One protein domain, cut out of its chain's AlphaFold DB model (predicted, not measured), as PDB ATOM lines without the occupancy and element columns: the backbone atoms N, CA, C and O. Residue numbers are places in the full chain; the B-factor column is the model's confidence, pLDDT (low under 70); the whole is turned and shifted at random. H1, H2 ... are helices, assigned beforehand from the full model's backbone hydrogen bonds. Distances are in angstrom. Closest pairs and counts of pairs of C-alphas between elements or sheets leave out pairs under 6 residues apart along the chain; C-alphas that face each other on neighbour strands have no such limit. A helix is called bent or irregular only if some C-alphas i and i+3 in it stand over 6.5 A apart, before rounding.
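What this domain is: This is residues 176 to 222 of the 225 residues of an uncharacterized protein of marine sediment metagenome (UniProt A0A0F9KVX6). Look first for one long helix, H1, that makes the whole length of the model, with a short helix, H2, folded back beside its later part: a lopsided helical hairpin. Residues 176 to 192 of H1 stick out as a free arm, and the rest makes a small body at the other end. The printed part has 47 residues, with two named helices, H1 then H2, and no named strand; the class is all helix. The whole is extended, a rod with a radius of gyration of the C-alphas of 15.1 A and spans of 48 by 18 by 7 A.

Where its parts are: Find C-alpha 176 at (96.183, 144.865, 157.838); from there H1, residues 176 to 208, runs 48.0 A to C-alpha 208 at (94.153, 110.973, 123.929). H2, residues 213 to 222, covers 14.5 A and ends at C-alpha 222, at (104.053, 124.960, 134.216). Neither helix is bent or irregular.

How they stand to each other: Start on H1 at residues 197 to 201, the part with which alone it touches H2. The two only just touch, with 3 pairs of C-alphas within 8 A; the closest C-alphas, those of Leu 197 and Phe 219, are 7.3 A apart. Their lines stand at a shallow tilt of 17 degrees. They run opposite ways and form a helical hairpin. In H1 and H2 every O i to N i+4 pair is within hydrogen-bond range.

The domain as a whole: The two C-alphas farthest apart, those of Phe 176 and Gly 209, are 48.2 A apart. Without the free residues 176 to 192, the body spans 23 by 17 by 6 A. The printed part has no cut, and the link of 4 residues from H1 to H2 is tight. In the B-factor column the mean pLDDT of the printed part is 78.9; look for values under 70 at residues 205, 208 to 211, 215, 220 and 222.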
ATOM      1  N   PHE A 176      96.080 146.311 157.628       92.50
ATOM      2  CA  PHE A 176      96.183 144.865 157.838       92.50
ATOM      3  C   PHE A 176      95.188 144.083 156.968       92.50
ATOM      4  O   PHE A 176      95.562 143.092 156.335       92.50
ATOM      5  N   GLN A 177      93.931 144.533 156.905       91.25
ATOM      6  CA  GLN A 177      92.917 143.918 156.046       91.25
ATOM      7  C   GLN A 177      93.290 144.020 154.565       91.25
ATOM      8  O   GLN A 177      93.193 143.012 153.868       91.25
ATOM      9  N   ILE A 178      93.794 145.171 154.103       91.81
ATOM     10  CA  ILE A 178      94.289 145.350 152.729       91.81
ATOM     11  C   ILE A 178      95.374 144.312 152.414       91.81
ATOM     12  O   ILE A 178      95.252 143.583 151.433       91.81
ATOM     13  N   LYS A 179      96.392 144.160 153.276       92.12
ATOM     14  CA  LYS A 179      97.458 143.154 153.082       92.12
ATOM     15  C   LYS A 179      96.915 141.727 152.999       92.12
ATOM     16  O   LYS A 179      97.406 140.923 152.208       92.12
ATOM     17  N   ARG A 180      95.907 141.403 153.812       92.06
ATOM     18  CA  ARG A 180      95.253 140.089 153.802       92.06
ATOM     19  C   ARG A 180      94.421 139.862 152.537       92.06
ATOM     20  O   ARG A 180      94.417 138.751 152.023       92.06
ATOM     21  N   VAL A 181      93.726 140.878 152.031       90.00
ATOM     22  CA  VAL A 181      93.015 140.782 150.746       90.00
ATOM     23  C   VAL A 181      94.015 140.563 149.615       90.00
ATOM     24  O   VAL A 181      93.848 139.614 148.860       90.00
ATOM     25  N   MET A 182      95.110 141.328 149.574       89.31
ATOM     26  CA  MET A 182      96.160 141.146 148.563       89.31
ATOM     27  C   MET A 182      96.763 139.734 148.588       89.31
ATOM     28  O   MET A 182      97.011 139.149 147.537       89.31
ATOM     29  N   SER A 183      96.987 139.140 149.768       88.12
ATOM     30  CA  SER A 183      97.499 137.763 149.843       88.12
ATOM     31  C   SER A 183      96.482 136.728 149.350       88.12
ATOM     32  O   SER A 183      96.864 135.754 148.698       88.12
ATOM     33  N   ILE A 184      95.189 136.947 149.608       88.81
ATOM     34  CA  ILE A 184      94.109 136.132 149.046       88.81
ATOM     35  C   ILE A 184      94.053 136.298 147.525       88.81
ATOM     36  O   ILE A 184      93.972 135.289 146.835       88.81
ATOM     37  N   GLU A 185      94.154 137.517 146.993       86.25
ATOM     38  CA  GLU A 185      94.182 137.776 145.545       86.25
ATOM     39  C   GLU A 185      95.345 137.046 144.859       86.25
ATOM     40  O   GLU A 185      95.140 136.404 143.829       86.25
ATOM     41  N   VAL A 186      96.543 137.043 145.460       86.25
ATOM     42  CA  VAL A 186      97.691 136.255 144.967       86.25
ATOM     43  C   VAL A 186      97.382 134.755 144.972       86.25
ATOM     44  O   VAL A 186      97.698 134.051 144.012       86.25
ATOM     45  N   ASN A 187      96.747 134.250 146.032       85.44
ATOM     46  CA  ASN A 187      96.368 132.840 146.121       85.44
ATOM     47  C   ASN A 187      95.258 132.464 145.125       85.44
ATOM     48  O   ASN A 187      95.325 131.385 144.541       85.44
ATOM     49  N   ILE A 188      94.282 133.346 144.886       84.75
ATOM     50  CA  ILE A 188      93.248 133.169 143.855       84.75
ATOM     51  C   ILE A 188      93.902 133.136 142.473       84.75
ATOM     52  O   ILE A 188      93.643 132.212 141.713       84.75
ATOM     53  N   ALA A 189      94.813 134.066 142.168       82.81
ATOM     54  CA  ALA A 189      95.531 134.076 140.893       82.81
ATOM     55  C   ALA A 189      96.333 132.778 140.660       82.81
ATOM     56  O   ALA A 189      96.354 132.249 139.546       82.81
ATOM     57  N   ARG A 190      96.954 132.221 141.713       82.81
ATOM     58  CA  ARG A 190      97.600 130.894 141.665       82.81
ATOM     59  C   ARG A 190      96.591 129.767 141.437       82.81
ATOM     60  O   ARG A 190      96.828 128.910 140.593       82.81
ATOM     61  N   ALA A 191      95.470 129.765 142.156       81.94
ATOM     62  CA  ALA A 191      94.422 128.760 141.987       81.94
ATOM     63  C   ALA A 191      93.819 128.792 140.570       81.94
ATOM     64  O   ALA A 191      93.622 127.735 139.974       81.94
ATOM     65  N   ASP A 192      93.614 129.978 139.995       84.44
ATOM     66  CA  ASP A 192      93.163 130.165 138.611       84.44
ATOM     67  C   ASP A 192      94.169 129.613 137.592       84.44
ATOM     68  O   ASP A 192      93.764 128.962 136.623       84.44
ATOM     69  N   LYS A 193      95.481 129.825 137.802       83.06
ATOM     70  CA  LYS A 193      96.534 129.180 136.992       83.06
ATOM     71  C   LYS A 193      96.405 127.651 137.058       83.06
ATOM     72  O   LYS A 193      96.339 127.006 136.012       83.06
ATOM     73  N   VAL A 194      96.302 127.086 138.264       82.00
ATOM     74  CA  VAL A 194      96.174 125.632 138.490       82.00
ATOM     75  C   VAL A 194      94.902 125.067 137.848       82.00
ATOM     76  O   VAL A 194      94.961 124.029 137.195       82.00
ATOM     77  N   LEU A 195      93.764 125.757 137.959       82.00
ATOM     78  CA  LEU A 195      92.497 125.372 137.324       82.00
ATOM     79  C   LEU A 195      92.592 125.350 135.794       82.00
ATOM     80  O   LEU A 195      92.107 124.411 135.159       82.00
ATOM     81  N   LYS A 196      93.239 126.355 135.187       82.94
ATOM     82  CA  LYS A 196      93.505 126.371 133.737       82.94
ATOM     83  C   LYS A 196      94.364 125.176 133.319       82.94
ATOM     84  O   LYS A 196      94.054 124.533 132.318       82.94
ATOM     85  N   LEU A 197      95.389 124.850 134.102       81.31
ATOM     86  CA  LEU A 197      96.271 123.697 133.895       81.31
ATOM     87  C   LEU A 197      95.516 122.364 134.015       81.31
ATOM     88  O   LEU A 197      95.582 121.536 133.112       81.31
ATOM     89  N   LEU A 198      94.716 122.187 135.069       79.25
ATOM     90  CA  LEU A 198      93.840 121.026 135.268       79.25
ATOM     91  C   LEU A 198      92.862 120.835 134.108       79.25
ATOM     92  O   LEU A 198      92.651 119.711 133.659       79.25
ATOM     93  N   ASN A 199      92.291 121.924 133.588       80.81
ATOM     94  CA  ASN A 199      91.434 121.864 132.406       80.81
ATOM     95  C   ASN A 199      92.208 121.436 131.147       80.81
ATOM     96  O   ASN A 199      91.681 120.618 130.394       80.81
ATOM     97  N   LYS A 200      93.452 121.902 130.938       79.81
ATOM     98  CA  LYS A 200      94.321 121.409 129.847       79.81
ATOM     99  C   LYS A 200      94.628 119.912 129.999       79.81
ATOM    100  O   LYS A 200      94.503 119.168 129.030       79.81
ATOM    101  N   ILE A 201      94.975 119.464 131.211       76.62
ATOM    102  CA  ILE A 201      95.235 118.050 131.531       76.62
ATOM    103  C   ILE A 201      93.995 117.204 131.234       76.62
ATOM    104  O   ILE A 201      94.079 116.193 130.540       76.62
ATOM    105  N   LYS A 202      92.823 117.641 131.711       79.25
ATOM    106  CA  LYS A 202      91.543 116.969 131.469       79.25
ATOM    107  C   LYS A 202      91.219 116.897 129.977       79.25
ATOM    108  O   LYS A 202      90.793 115.848 129.513       79.25
ATOM    109  N   GLN A 203      91.425 117.978 129.224       78.44
ATOM    110  CA  GLN A 203      91.223 117.981 127.772       78.44
ATOM    111  C   GLN A 203      92.170 117.007 127.063       78.44
ATOM    112  O   GLN A 203      91.699 116.213 126.255       78.44
ATOM    113  N   SER A 204      93.465 117.001 127.398       75.00
ATOM    114  CA  SER A 204      94.434 116.045 126.837       75.00
ATOM    115  C   SER A 204      94.044 114.594 127.156       75.00
ATOM    116  O   SER A 204      93.973 113.767 126.250       75.00
ATOM    117  N   ALA A 205      93.654 114.298 128.401       69.12
ATOM    118  CA  ALA A 205      93.193 112.968 128.799       69.12
ATOM    119  C   ALA A 205      91.899 112.530 128.082       69.12
ATOM    120  O   ALA A 205      91.767 111.364 127.717       69.12
ATOM    121  N   VAL A 206      90.951 113.449 127.856       73.31
ATOM    122  CA  VAL A 206      89.708 113.167 127.116       73.31
ATOM    123  C   VAL A 206      89.981 112.911 125.630       73.31
ATOM    124  O   VAL A 206      89.323 112.060 125.040       73.31
ATOM    125  N   ILE A 207      90.935 113.625 125.027       72.06
ATOM    126  CA  ILE A 207      91.265 113.495 123.599       72.06
ATOM    127  C   ILE A 207      92.122 112.247 123.338       72.06
ATOM    128  O   ILE A 207      91.849 111.506 122.396       72.06
ATOM    129  N   ASN A 208      93.132 111.997 124.172       66.31
ATOM    130  CA  ASN A 208      94.153 110.973 123.929       66.31
ATOM    131  C   ASN A 208      93.919 109.664 124.707       66.31
ATOM    132  O   ASN A 208      94.630 108.687 124.488       66.31
ATOM    133  N   GLY A 209      92.954 109.618 125.635       62.47
ATOM    134  CA  GLY A 209      92.655 108.452 126.482       62.47
ATOM    135  C   GLY A 209      93.683 108.174 127.593       62.47
ATOM    136  O   GLY A 209      93.360 107.490 128.562       62.47
ATOM    137  N   PHE A 210      94.895 108.726 127.488       66.38
ATOM    138  CA  PHE A 210      95.970 108.692 128.483       66.38
ATOM    139  C   PHE A 210      96.854 109.946 128.352       66.38
ATOM    140  O   PHE A 210      96.863 110.597 127.311       66.38
ATOM    141  N   ILE A 211      97.596 110.292 129.408       69.94
ATOM    142  CA  ILE A 211      98.577 111.392 129.407       69.94
ATOM    143  C   ILE A 211      99.965 110.771 129.252       69.94
ATOM    144  O   ILE A 211     100.309 109.863 130.009       69.94
ATOM    145  N   SER A 212     100.763 111.231 128.287       70.25
ATOM    146  CA  SER A 212     102.122 110.706 128.090       70.25
ATOM    147  C   SER A 212     103.124 111.276 129.105       70.25
ATOM    148  O   SER A 212     102.988 112.410 129.563       70.25
ATOM    149  N   ASP A 213     104.205 110.543 129.396       71.00
ATOM    150  CA  ASP A 213     105.272 111.005 130.306       71.00
ATOM    151  C   ASP A 213     105.934 112.324 129.858       71.00
ATOM    152  O   ASP A 213     106.438 113.089 130.686       71.00
ATOM    153  N   LYS A 214     105.931 112.622 128.548       73.06
ATOM    154  CA  LYS A 214     106.399 113.913 128.014       73.06
ATOM    155  C   LYS A 214     105.432 115.048 128.349       73.06
ATOM    156  O   LYS A 214     105.880 116.095 128.809       73.06
ATOM    157  N   GLU A 215     104.132 114.841 128.148       68.00
ATOM    158  CA  GLU A 215     103.099 115.829 128.485       68.00
ATOM    159  C   GLU A 215     103.026 116.055 129.998       68.00
ATOM    160  O   GLU A 215     102.934 117.195 130.444       68.00
ATOM    161  N   LEU A 216     103.176 114.996 130.799       70.38
ATOM    162  CA  LEU A 216     103.223 115.084 132.258       70.38
ATOM    163  C   LEU A 216     104.391 115.957 132.743       70.38
ATOM    164  O   LEU A 216     104.195 116.830 133.586       70.38
ATOM    165  N   LYS A 217     105.597 115.767 132.186       70.19
ATOM    166  CA  LYS A 217     106.758 116.618 132.503       70.19
ATOM    167  C   LYS A 217     106.520 118.076 132.128       70.19
ATOM    168  O   LYS A 217     106.924 118.964 132.868       70.19
ATOM    169  N   GLN A 218     105.854 118.324 131.005       72.50
ATOM    170  CA  GLN A 218     105.563 119.680 130.557       72.50
ATOM    171  C   GLN A 218     104.514 120.369 131.442       72.50
ATOM    172  O   GLN A 218     104.676 121.541 131.772       72.50
ATOM    173  N   PHE A 219     103.501 119.634 131.915       74.31
ATOM    174  CA  PHE A 219     102.545 120.144 132.903       74.31
ATOM    175  C   PHE A 219     103.175 120.386 134.281       74.31
ATOM    176  O   PHE A 219     102.792 121.339 134.950       74.31
ATOM    177  N   LEU A 220     104.145 119.566 134.697       66.62
ATOM    178  CA  LEU A 220     104.875 119.762 135.955       66.62
ATOM    179  C   LEU A 220     105.724 121.040 135.944       66.62
ATOM    180  O   LEU A 220     105.758 121.741 136.949       66.62
ATOM    181  N   ILE A 221     106.346 121.379 134.811       71.62
ATOM    182  CA  ILE A 221     107.122 122.622 134.671       71.62
ATOM    183  C   ILE A 221     106.206 123.858 134.753       71.62
ATOM    184  O   ILE A 221     106.549 124.816 135.434       71.62
ATOM    185  N   GLU A 222     105.012 123.835 134.142       67.94
ATOM    186  CA  GLU A 222     104.053 124.960 134.216       67.94
ATOM    187  C   GLU A 222     103.469 125.195 135.637       67.94
ATOM    188  O   GLU A 222     102.806 126.210 135.854       67.94
TER     189      GLU A 222